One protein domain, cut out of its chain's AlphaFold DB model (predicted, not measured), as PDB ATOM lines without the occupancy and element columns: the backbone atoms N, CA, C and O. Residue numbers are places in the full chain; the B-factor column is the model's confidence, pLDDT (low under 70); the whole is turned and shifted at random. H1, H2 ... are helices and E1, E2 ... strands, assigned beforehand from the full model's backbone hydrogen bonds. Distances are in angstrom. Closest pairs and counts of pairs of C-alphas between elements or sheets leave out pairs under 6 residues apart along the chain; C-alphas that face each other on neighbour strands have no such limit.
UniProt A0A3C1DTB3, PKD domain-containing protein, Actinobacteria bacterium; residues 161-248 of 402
ATOM      1  N   GLY A 161     124.330 136.839 127.366       80.81
ATOM      2  CA  GLY A 161     123.860 135.470 127.183       80.81
ATOM      3  C   GLY A 161     122.370 135.376 127.504       80.81
ATOM      4  O   GLY A 161     121.945 135.801 128.575       80.81
ATOM      5  N   ASN A 162     121.580 134.812 126.596       77.88
ATOM      6  CA  ASN A 162     120.177 134.488 126.815       77.88
ATOM      7  C   ASN A 162     120.011 132.962 126.776       77.88
ATOM      8  O   ASN A 162     120.185 132.338 125.725       77.88
ATOM      9  N   GLN A 163     119.703 132.380 127.937       79.19
ATOM     10  CA  GLN A 163     119.586 130.930 128.104       79.19
ATOM     11  C   GLN A 163     118.364 130.367 127.370       79.19
ATOM     12  O   GLN A 163     118.496 129.350 126.696       79.19
ATOM     13  N   ASP A 164     117.226 131.068 127.403       80.44
ATOM     14  CA  ASP A 164     115.981 130.639 126.746       80.44
ATOM     15  C   ASP A 164     116.137 130.531 125.224       80.44
ATOM     16  O   ASP A 164     115.522 129.691 124.573       80.44
ATOM     17  N   LEU A 165     116.976 131.392 124.645       79.88
ATOM     18  CA  LEU A 165     117.267 131.405 123.213       79.88
ATOM     19  C   LEU A 165     118.498 130.575 122.831       79.88
ATOM     20  O   LEU A 165     118.813 130.501 121.642       79.88
ATOM     21  N   GLY A 166     119.240 130.030 123.804       80.44
ATOM     22  CA  GLY A 166     120.538 129.392 123.566       80.44
ATOM     23  C   GLY A 166     121.508 130.289 122.782       80.44
ATOM     24  O   GLY A 166     122.255 129.810 121.926       80.44
ATOM     25  N   ALA A 167     121.446 131.606 123.001       85.12
ATOM     26  CA  ALA A 167     122.086 132.592 122.138       85.12
ATOM     27  C   ALA A 167     122.707 133.741 122.928       85.12
ATOM     28  O   ALA A 167     122.153 134.221 123.913       85.12
ATOM     29  N   PHE A 168     123.822 134.259 122.424       86.44
ATOM     30  CA  PHE A 168     124.277 135.598 122.767       86.44
ATOM     31  C   PHE A 168     123.481 136.610 121.955       86.44
ATOM     32  O   PHE A 168     123.305 136.432 120.749       86.44
ATOM     33  N   ILE A 169     123.009 137.665 122.601       85.00
ATOM     34  CA  ILE A 169     122.226 138.725 121.970       85.00
ATOM     35  C   ILE A 169     122.945 140.061 122.117       85.00
ATOM     36  O   ILE A 169     123.649 140.288 123.101       85.00
ATOM     37  N   GLY A 170     122.741 140.944 121.148       83.94
ATOM     38  CA  GLY A 170     123.242 142.307 121.202       83.94
ATOM     39  C   GLY A 170     122.477 143.232 120.266       83.94
ATOM     40  O   GLY A 170     121.665 142.800 119.445       83.94
ATOM     41  N   ASN A 171     122.743 144.524 120.419       83.19
ATOM     42  CA  ASN A 171     122.129 145.590 119.638       83.19
ATOM     43  C   ASN A 171     123.202 146.356 118.861       83.19
ATOM     44  O   ASN A 171     124.387 146.281 119.180       83.19
ATOM     45  N   GLY A 172     122.771 147.103 117.857       84.94
ATOM     46  CA  GLY A 172     123.596 147.931 117.001       84.94
ATOM     47  C   GLY A 172     124.502 147.166 116.048       84.94
ATOM     48  O   GLY A 172     124.264 146.009 115.685       84.94
ATOM     49  N   ALA A 173     125.540 147.873 115.615       87.00
ATOM     50  CA  ALA A 173     126.466 147.409 114.604       87.00
ATOM     51  C   ALA A 173     127.365 146.280 115.124       87.00
ATOM     52  O   ALA A 173     127.805 146.285 116.274       87.00
ATOM     53  N   LEU A 174     127.697 145.344 114.236       90.81
ATOM     54  CA  LEU A 174     128.482 144.155 114.548       90.81
ATOM     55  C   LEU A 174     129.667 144.020 113.589       90.81
ATOM     56  O   LEU A 174     129.490 143.932 112.373       90.81
ATOM     57  N   LEU A 175     130.881 143.960 114.134       91.88
ATOM     58  CA  LEU A 175     132.094 143.670 113.374       91.88
ATOM     59  C   LEU A 175     132.250 142.166 113.212       91.88
ATOM     60  O   LEU A 175     132.702 141.454 114.112       91.88
ATOM     61  N   LEU A 176     131.899 141.706 112.018       91.81
ATOM     62  CA  LEU A 176     132.104 140.327 111.624       91.81
ATOM     63  C   LEU A 176     133.539 140.130 111.095       91.81
ATOM     64  O   LEU A 176     134.010 140.914 110.259       91.81
ATOM     65  N   PRO A 177     134.235 139.100 111.585       89.31
ATOM     66  CA  PRO A 177     135.639 138.806 111.293       89.31
ATOM     67  C   PRO A 177     135.867 138.270 109.874       89.31
ATOM     68  O   PRO A 177     134.929 138.078 109.099       89.31
ATOM     69  N   GLY A 178     137.134 138.017 109.539       85.62
ATOM     70  CA  GLY A 178     137.532 137.454 108.247       85.62
ATOM     71  C   GLY A 178     137.016 136.038 107.974       85.62
ATOM     72  O   GLY A 178     136.813 135.712 106.811       85.62
ATOM     73  N   ASP A 179     136.763 135.235 109.010       89.00
ATOM     74  CA  ASP A 179     136.228 133.867 108.907       89.00
ATOM     75  C   ASP A 179     134.700 133.813 108.709       89.00
ATOM     76  O   ASP A 179     134.118 132.733 108.619       89.00
ATOM     77  N   PHE A 180     134.032 134.970 108.614       92.62
ATOM     78  CA  PHE A 180     132.602 135.030 108.334       92.62
ATOM     79  C   PHE A 180     132.266 134.455 106.952       92.62
ATOM     80  O   PHE A 180     132.773 134.920 105.933       92.62
ATOM     81  N   THR A 181     131.351 133.486 106.919       91.56
ATOM     82  CA  THR A 181     131.013 132.731 105.699       91.56
ATOM     83  C   THR A 181     129.890 133.344 104.857       91.56
ATOM     84  O   THR A 181     129.540 132.780 103.824       91.56
ATOM     85  N   GLY A 182     129.250 134.422 105.320       89.44
ATOM     86  CA  GLY A 182     128.162 135.079 104.589       89.44
ATOM     87  C   GLY A 182     128.655 136.090 103.551       89.44
ATOM     88  O   GLY A 182     129.847 136.385 103.456       89.44
ATOM     89  N   ASP A 183     127.719 136.670 102.799       89.50
ATOM     90  CA  ASP A 183     128.044 137.645 101.755       89.50
ATOM     91  C   ASP A 183     128.770 138.880 102.308       89.50
ATOM     92  O   ASP A 183     128.434 139.423 103.365       89.50
ATOM     93  N   VAL A 184     129.721 139.409 101.533       87.19
ATOM     94  CA  VAL A 184     130.480 140.622 101.892       87.19
ATOM     95  C   VAL A 184     129.557 141.834 102.089       87.19
ATOM     96  O   VAL A 184     129.818 142.687 102.940       87.19
ATOM     97  N   SER A 185     128.453 141.905 101.341       87.50
ATOM     98  CA  SER A 185     127.428 142.945 101.495       87.50
ATOM     99  C   SER A 185     126.698 142.841 102.837       87.50
ATOM    100  O   SER A 185     126.452 143.865 103.476       87.50
ATOM    101  N   LEU A 186     126.407 141.624 103.306       89.12
ATOM    102  CA  LEU A 186     125.821 141.374 104.624       89.12
ATOM    103  C   LEU A 186     126.827 141.673 105.734       89.12
ATOM    104  O   LEU A 186     126.465 142.313 106.720       89.12
ATOM    105  N   ARG A 187     128.099 141.305 105.537       89.62
ATOM    106  CA  ARG A 187     129.199 141.634 106.454       89.62
ATOM    107  C   ARG A 187     129.326 143.145 106.661       89.62
ATOM    108  O   ARG A 187     129.354 143.612 107.796       89.62
ATOM    109  N   ARG A 188     129.351 143.916 105.567       88.88
ATOM    110  CA  ARG A 188     129.367 145.386 105.610       88.88
ATOM    111  C   ARG A 188     128.092 145.944 106.232       88.88
ATOM    112  O   ARG A 188     128.157 146.771 107.134       88.88
ATOM    113  N   GLY A 189     126.940 145.437 105.804       88.00
ATOM    114  CA  GLY A 189     125.647 145.878 106.305       88.00
ATOM    115  C   GLY A 189     125.415 145.579 107.788       88.00
ATOM    116  O   GLY A 189     124.594 146.256 108.396       88.00
ATOM    117  N   ALA A 190     126.089 144.591 108.380       88.56
ATOM    118  CA  ALA A 190     126.061 144.350 109.823       88.56
ATOM    119  C   ALA A 190     126.899 145.391 110.584       88.56
ATOM    120  O   ALA A 190     126.484 145.855 111.643       88.56
ATOM    121  N   ALA A 191     128.037 145.810 110.025       89.25
ATOM    122  CA  ALA A 191     128.931 146.787 110.644       89.25
ATOM    123  C   ALA A 191     128.432 148.241 110.550       89.25
ATOM    124  O   ALA A 191     128.865 149.084 111.327       89.25
ATOM    125  N   GLU A 192     127.528 148.555 109.622       84.38
ATOM    126  CA  GLU A 192     126.982 149.912 109.431       84.38
ATOM    127  C   GLU A 192     125.605 150.116 110.094       84.38
ATOM    128  O   GLU A 192     125.089 151.231 110.138       84.38
ATOM    129  N   CYS A 193     124.989 149.050 110.611       81.56
ATOM    130  CA  CYS A 193     123.607 149.080 111.081       81.56
ATOM    131  C   CYS A 193     123.495 149.429 112.570       81.56
ATOM    132  O   CYS A 193     123.537 148.558 113.434       81.56
ATOM    133  N   ILE A 194     123.336 150.719 112.863       80.25
ATOM    134  CA  ILE A 194     123.285 151.267 114.230       80.25
ATOM    135  C   ILE A 194     122.029 150.817 114.997       80.25
ATOM    136  O   ILE A 194     122.055 150.711 116.219       80.25
ATOM    137  N   ASP A 195     120.936 150.533 114.295       79.00
ATOM    138  CA  ASP A 195     119.635 150.144 114.847       79.00
ATOM    139  C   ASP A 195     119.330 148.646 114.697       79.00
ATOM    140  O   ASP A 195     118.214 148.205 114.971       79.00
ATOM    141  N   CYS A 196     120.311 147.845 114.274       83.06
ATOM    142  CA  CYS A 196     120.135 146.405 114.184       83.06
ATOM    143  C   CYS A 196     120.039 145.754 115.569       83.06
ATOM    144  O   CYS A 196     120.568 146.245 116.562       83.06
ATOM    145  N   SER A 197     119.427 144.580 115.619       87.56
ATOM    146  CA  SER A 197     119.632 143.627 116.709       87.56
ATOM    147  C   SER A 197     120.233 142.363 116.128       87.56
ATOM    148  O   SER A 197     119.944 141.993 114.990       87.56
ATOM    149  N   TRP A 198     121.068 141.678 116.889       90.31
ATOM    150  CA  TRP A 198     121.723 140.470 116.417       90.31
ATOM    151  C   TRP A 198     121.705 139.378 117.474       90.31
ATOM    152  O   TRP A 198     121.615 139.625 118.679       90.31
ATOM    153  N   ARG A 199     121.765 138.136 116.996       90.25
ATOM    154  CA  ARG A 199     121.898 136.941 117.827       90.25
ATOM    155  C   ARG A 199     123.025 136.082 117.286       90.25
ATOM    156  O   ARG A 199     123.164 135.921 116.077       90.25
ATOM    157  N   ARG A 200     123.806 135.499 118.185       90.81
ATOM    158  CA  ARG A 200     124.838 134.513 117.884       90.81
ATOM    159  C   ARG A 200     124.533 133.252 118.677       90.81
ATOM    160  O   ARG A 200     124.580 133.280 119.903       90.81
ATOM    161  N   ARG A 201     124.253 132.150 117.993       89.19
ATOM    162  CA  ARG A 201     123.929 130.858 118.622       89.19
ATOM    163  C   ARG A 201     124.720 129.725 117.974       89.19
ATOM    164  O   ARG A 201     125.122 129.892 116.818       89.19
ATOM    165  N   PRO A 202     124.984 128.613 118.677       88.88
ATOM    166  CA  PRO A 202     125.667 127.472 118.080       88.88
ATOM    167  C   PRO A 202     124.961 127.047 116.792       88.88
ATOM    168  O   PRO A 202     123.731 127.008 116.740       88.88
ATOM    169  N   ALA A 203     125.719 126.739 115.740       86.38
ATOM    170  CA  ALA A 203     125.143 126.429 114.431       86.38
ATOM    171  C   ALA A 203     124.255 125.173 114.429       86.38
ATOM    172  O   ALA A 203     123.496 124.967 113.485       86.38
ATOM    173  N   CYS A 204     124.332 124.368 115.488       83.62
ATOM    174  CA  CYS A 204     123.550 123.156 115.650       83.62
ATOM    175  C   CYS A 204     122.331 123.288 116.576       83.62
ATOM    176  O   CYS A 204     121.669 122.290 116.813       83.62
ATOM    177  N   LEU A 205     121.995 124.484 117.082       78.94
ATOM    178  CA  LEU A 205     120.875 124.636 118.028       78.94
ATOM    179  C   LEU A 205     119.507 124.235 117.431       78.94
ATOM    180  O   LEU A 205     118.653 123.737 118.151       78.94
ATOM    181  N   ASP A 206     119.321 124.403 116.118       67.81
ATOM    182  CA  ASP A 206     118.094 123.999 115.405       67.81
ATOM    183  C   ASP A 206     118.227 122.626 114.721       67.81
ATOM    184  O   ASP A 206     117.359 122.214 113.948       67.81
ATOM    185  N   ALA A 207     119.342 121.926 114.935       61.91
ATOM    186  CA  ALA A 207     119.574 120.638 114.312       61.91
ATOM    187  C   ALA A 207     118.785 119.543 115.032       61.91
ATOM    188  O   ALA A 207     118.972 119.309 116.221       61.91
ATOM    189  N   ALA A 208     117.965 118.807 114.285       55.28
ATOM    190  CA  ALA A 208     117.279 117.620 114.793       55.28
ATOM    191  C   ALA A 208     118.221 116.413 115.010       55.28
ATOM    192  O   ALA A 208     117.763 115.353 115.431       55.28
ATOM    193  N   THR A 209     119.515 116.536 114.679       60.91
ATOM    194  CA  THR A 209     120.487 115.432 114.665       60.91
ATOM    195  C   THR A 209     121.865 115.841 115.200       60.91
ATOM    196  O   THR A 209     122.400 116.901 114.862       60.91
ATOM    197  N   ASP A 210     122.495 114.937 115.956       66.00
ATOM    198  CA  ASP A 210     123.815 115.129 116.587       66.00
ATOM    199  C   ASP A 210     124.956 115.392 115.584       66.00
ATOM    200  O   ASP A 210     125.956 116.042 115.906       66.00
ATOM    201  N   THR A 211     124.803 114.948 114.333       70.12
ATOM    202  CA  THR A 211     125.809 115.103 113.268       70.12
ATOM    203  C   THR A 211     126.096 116.564 112.917       70.12
ATOM    204  O   THR A 211     127.233 116.909 112.588       70.12
ATOM    205  N   LEU A 212     125.107 117.453 113.037       72.81
ATOM    206  CA  LEU A 212     125.300 118.889 112.815       72.81
ATOM    207  C   LEU A 212     126.040 119.558 113.982       72.81
ATOM    208  O   LEU A 212     126.795 120.504 113.749       72.81
ATOM    209  N   CYS A 213     125.898 119.049 115.212       78.19
ATOM    210  CA  CYS A 213     126.698 119.518 116.348       78.19
ATOM    211  C   CYS A 213     128.151 119.065 116.247       78.19
ATOM    212  O   CYS A 213     129.051 119.881 116.449       78.19
ATOM    213  N   GLN A 214     128.399 117.820 115.830       82.00
ATOM    214  CA  GLN A 214     129.761 117.383 115.524       82.00
ATOM    215  C   GLN A 214     130.368 118.251 114.416       82.00
ATOM    216  O   GLN A 214     131.473 118.765 114.576       82.00
ATOM    217  N   GLY A 215     129.620 118.504 113.337       81.50
ATOM    218  CA  GLY A 215     130.032 119.400 112.258       81.50
ATOM    219  C   GLY A 215     130.384 120.810 112.739       81.50
ATOM    220  O   GLY A 215     131.370 121.378 112.275       81.50
ATOM    221  N   ALA A 216     129.615 121.378 113.672       83.56
ATOM    222  CA  ALA A 216     129.883 122.699 114.242       83.56
ATOM    223  C   ALA A 216     131.168 122.743 115.088       83.56
ATOM    224  O   ALA A 216     131.829 123.780 115.111       83.56
ATOM    225  N   ALA A 217     131.530 121.640 115.745       83.44
ATOM    226  CA  ALA A 217     132.738 121.536 116.560       83.44
ATOM    227  C   ALA A 217     134.007 121.241 115.738       83.44
ATOM    228  O   ALA A 217     135.074 121.738 116.076       83.44
ATOM    229  N   VAL A 218     133.916 120.459 114.654       86.19
ATOM    230  CA  VAL A 218     135.109 120.020 113.889       86.19
ATOM    231  C   VAL A 218     135.483 120.930 112.718       86.19
ATOM    232  O   VAL A 218     136.582 120.836 112.187       86.19
ATOM    233  N   SER A 219     134.570 121.792 112.273       88.25
ATOM    234  CA  SER A 219     134.800 122.677 111.119       88.25
ATOM    235  C   SER A 219     135.600 123.941 111.431       88.25
ATOM    236  O   SER A 219     135.932 124.683 110.511       88.25
ATOM    237  N   CYS A 220     135.788 124.240 112.713       92.50
ATOM    238  CA  CYS A 220     136.498 125.422 113.178       92.50
ATOM    239  C   CYS A 220     137.893 125.031 113.683       92.50
ATOM    240  O   CYS A 220     138.129 123.851 113.963       92.50
ATOM    241  N   PRO A 221     138.825 125.993 113.793       92.31
ATOM    242  CA  PRO A 221     140.112 125.758 114.435       92.31
ATOM    243  C   PRO A 221     139.968 125.167 115.853       92.31
ATOM    244  O   PRO A 221     138.935 125.357 116.504       92.31
ATOM    245  N   PRO A 222     140.994 124.459 116.364       90.94
ATOM    246  CA  PRO A 222     140.955 123.888 117.708       90.94
ATOM    247  C   PRO A 222     140.621 124.931 118.783       90.94
ATOM    248  O   PRO A 222     141.266 125.973 118.861       90.94
ATOM    249  N   GLY A 223     139.640 124.625 119.638       87.81
ATOM    250  CA  GLY A 223     139.191 125.523 120.715       87.81
ATOM    251  C   GLY A 223     138.040 126.462 120.335       87.81
ATOM    252  O   GLY A 223     137.556 127.203 121.191       87.81
ATOM    253  N   GLU A 224     137.566 126.407 119.089       92.12
ATOM    254  CA  GLU A 224     136.435 127.191 118.595       92.12
ATOM    255  C   GLU A 224     135.272 126.290 118.166       92.12
ATOM    256  O   GLU A 224     135.462 125.139 117.776       92.12
ATOM    257  N   ILE A 225     134.054 126.833 118.183       90.25
ATOM    258  CA  ILE A 225     132.888 126.189 117.568       90.25
ATOM    259  C   ILE A 225     132.199 127.143 116.597       90.25
ATOM    260  O   ILE A 225     132.306 128.368 116.702       90.25
ATOM    261  N   ARG A 226     131.466 126.578 115.639       92.12
ATOM    262  CA  ARG A 226     130.746 127.354 114.630       92.12
ATOM    263  C   ARG A 226     129.436 127.899 115.179       92.12
ATOM    264  O   ARG A 226     128.569 127.153 115.634       92.12
ATOM    265  N   TYR A 227     129.260 129.205 115.043       91.62
ATOM    266  CA  TYR A 227     128.053 129.933 115.400       91.62
ATOM    267  C   TYR A 227     127.337 130.451 114.156       91.62
ATOM    268  O   TYR A 227     127.965 130.958 113.229       91.62
ATOM    269  N   GLN A 228     126.009 130.386 114.166       92.06
ATOM    270  CA  GLN A 228     125.173 131.163 113.259       92.06
ATOM    271  C   GLN A 228     125.050 132.594 113.771       92.06
ATOM    272  O   GLN A 228     124.832 132.818 114.965       92.06
ATOM    273  N   VAL A 229     125.132 133.548 112.848       93.06
ATOM    274  CA  VAL A 229     124.852 134.958 113.109       93.06
ATOM    275  C   VAL A 229     123.504 135.297 112.495       93.06
ATOM    276  O   VAL A 229     123.295 135.138 111.291       93.06
ATOM    277  N   LEU A 230     122.594 135.773 113.334       90.69
ATOM    278  CA  LEU A 230     121.284 136.252 112.940       90.69
ATOM    279  C   LEU A 230     121.231 137.765 113.096       90.69
ATOM    280  O   LEU A 230     121.676 138.292 114.114       90.69
ATOM    281  N   LEU A 231     120.643 138.445 112.118       89.69
ATOM    282  CA  LEU A 231     120.475 139.892 112.119       89.69
ATOM    283  C   LEU A 231     118.996 140.242 111.951       89.69
ATOM    284  O   LEU A 231     118.292 139.658 111.131       89.69
ATOM    285  N   LEU A 232     118.542 141.215 112.727       85.06
ATOM    286  CA  LEU A 232     117.266 141.894 112.586       85.06
ATOM    287  C   LEU A 232     117.575 143.342 112.217       85.06
ATOM    288  O   LEU A 232     118.165 144.069 113.014       85.06
ATOM    289  N   ARG A 233     117.184 143.753 111.010       84.44
ATOM    290  CA  ARG A 233     117.328 145.132 110.536       84.44
ATOM    291  C   ARG A 233     115.946 145.773 110.411       84.44
ATOM    292  O   ARG A 233     115.178 145.329 109.554       84.44
ATOM    293  N   PRO A 234     115.617 146.812 111.194       78.38
ATOM    294  CA  PRO A 234     114.377 147.558 111.011       78.38
ATOM    295  C   PRO A 234     114.217 148.060 109.559       78.38
ATOM    296  O   PRO A 234     115.205 148.420 108.917       78.38
ATOM    297  N   PRO A 235     112.993 148.068 108.998       78.00
ATOM    298  CA  PRO A 235     111.708 147.769 109.635       78.00
ATOM    299  C   PRO A 235     111.331 146.274 109.641       78.00
ATOM    300  O   PRO A 235     110.167 145.956 109.879       78.00
ATOM    301  N   ALA A 236     112.258 145.352 109.346       77.94
ATOM    302  CA  ALA A 236     111.955 143.923 109.399       77.94
ATOM    303  C   ALA A 236     111.505 143.507 110.809       77.94
ATOM    304  O   ALA A 236     111.947 144.073 111.809       77.94
ATOM    305  N   SER A 237     110.631 142.503 110.878       77.69
ATOM    306  CA  SER A 237     110.052 141.997 112.129       77.69
ATOM    307  C   SER A 237     110.620 140.647 112.573       77.69
ATOM    308  O   SER A 237     110.294 140.180 113.663       77.69
ATOM    309  N   SER A 238     111.467 140.012 111.758       81.31
ATOM    310  CA  SER A 238     112.052 138.701 112.039       81.31
ATOM    311  C   SER A 238     113.563 138.679 111.819       81.31
ATOM    312  O   SER A 238     114.113 139.388 110.975       81.31
ATOM    313  N   TYR A 239     114.238 137.857 112.623       85.88
ATOM    314  CA  TYR A 239     115.668 137.605 112.488       85.88
ATOM    315  C   TYR A 239     115.930 136.716 111.275       85.88
ATOM    316  O   TYR A 239     115.241 135.714 111.079       85.88
ATOM    317  N   VAL A 240     116.969 137.044 110.514       86.88
ATOM    318  CA  VAL A 240     117.448 136.224 109.396       86.88
ATOM    319  C   VAL A 240     118.878 135.775 109.653       86.88
ATOM    320  O   VAL A 240     119.696 136.551 110.148       86.88
ATOM    321  N   VAL A 241     119.190 134.519 109.330       90.00
ATOM    322  CA  VAL A 241     120.570 134.017 109.363       90.00
ATOM    323  C   VAL A 241     121.335 134.673 108.219       90.00
ATOM    324  O   VAL A 241     120.970 134.507 107.059       90.00
ATOM    325  N   ILE A 242     122.388 135.419 108.545       91.00
ATOM    326  CA  ILE A 242     123.210 136.126 107.551       91.00
ATOM    327  C   ILE A 242     124.511 135.391 107.222       91.00
ATOM    328  O   ILE A 242     125.158 135.705 106.229       91.00
ATOM    329  N   GLY A 243     124.912 134.426 108.052       91.12
ATOM    330  CA  GLY A 243     126.106 133.609 107.842       91.12
ATOM    331  C   GLY A 243     126.577 132.930 109.125       91.12
ATOM    332  O   GLY A 243     125.854 132.898 110.126       91.12
ATOM    333  N   THR A 244     127.797 132.392 109.097       92.50
ATOM    334  CA  THR A 244     128.420 131.730 110.252       92.50
ATOM    335  C   THR A 244     129.809 132.282 110.550       92.50
ATOM    336  O   THR A 244     130.437 132.861 109.667       92.50
ATOM    337  N   VAL A 245     130.257 132.129 111.796       93.50
ATOM    338  CA  VAL A 245     131.602 132.482 112.289       93.50
ATOM    339  C   VAL A 245     132.103 131.386 113.226       93.50
ATOM    340  O   VAL A 245     131.292 130.740 113.893       93.50
ATOM    341  N   CYS A 246     133.411 131.193 113.319       93.00
ATOM    342  CA  CYS A 246     134.041 130.338 114.322       93.00
ATOM    343  C   CYS A 246     134.420 131.177 115.539       93.00
ATOM    344  O   CYS A 246     134.948 132.267 115.374       93.00
ATOM    345  N   ARG A 247     134.077 130.759 116.761       92.12
ATOM    346  CA  ARG A 247     134.422 131.522 117.972       92.12
ATOM    347  C   ARG A 247     134.767 130.625 119.144       92.12
ATOM    348  O   ARG A 247     134.117 129.601 119.356       92.12
ATOM    349  N   GLY A 248     135.756 131.060 119.919       86.75
ATOM    350  CA  GLY A 248     136.095 130.479 121.214       86.75
ATOM    351  C   GLY A 248     135.178 130.970 122.346       86.75
ATOM    352  O   GLY A 248     134.394 131.907 122.150       86.75
TER     353      GLY A 248
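Overview. This is residues 161 to 248 of the 402 residues of the protein "PKD domain-containing protein" of Actinobacteria bacterium (UniProt A0A3C1DTB3). A strongly twisted four-stranded antiparallel sheet has one short helix on each face, H1 and H2, near opposite ends of E3. The 88 printed residues run E1 H1 E2 H2 E3 E4, mixed in class; the sheet's order is E1 E2 E3 E4. The whole is compact, radius of gyration of the C-alphas 12.9 A, spanning 36 by 29 by 19 A.

Along the chain. E1 is residues 167 to 171, beginning at C-alpha (122.086, 132.592, 122.138); H1 184 to 191; E2 197 to 202; H2 210 to 218; E3 225 to 232, 22.7 A long; E4 240 to 247, 19.6 A, ending at C-alpha (134.422, 131.522, 117.972).

Arrangement. Within hydrogen-bond range are N 168 and O 200 of E1 and E2, 2.8 A; N 199 and O 230 of E2 and E3, 2.9 A; N 227 and O 245 of the hairpin E3 and E4, 2.8 A. H1's closest C-alphas to E4 are Leu 186 and Ile 242, 6.6 A; H2's to E3 are Ala 216 and Arg 226, 4.8 A. In both helices every O i to N i+4 pair is within range.

Size, cuts and confidence. The printed part has no cut. The link E1 to H1 is long, 12 residues. Residues 206 to 210 have pLDDT under 70.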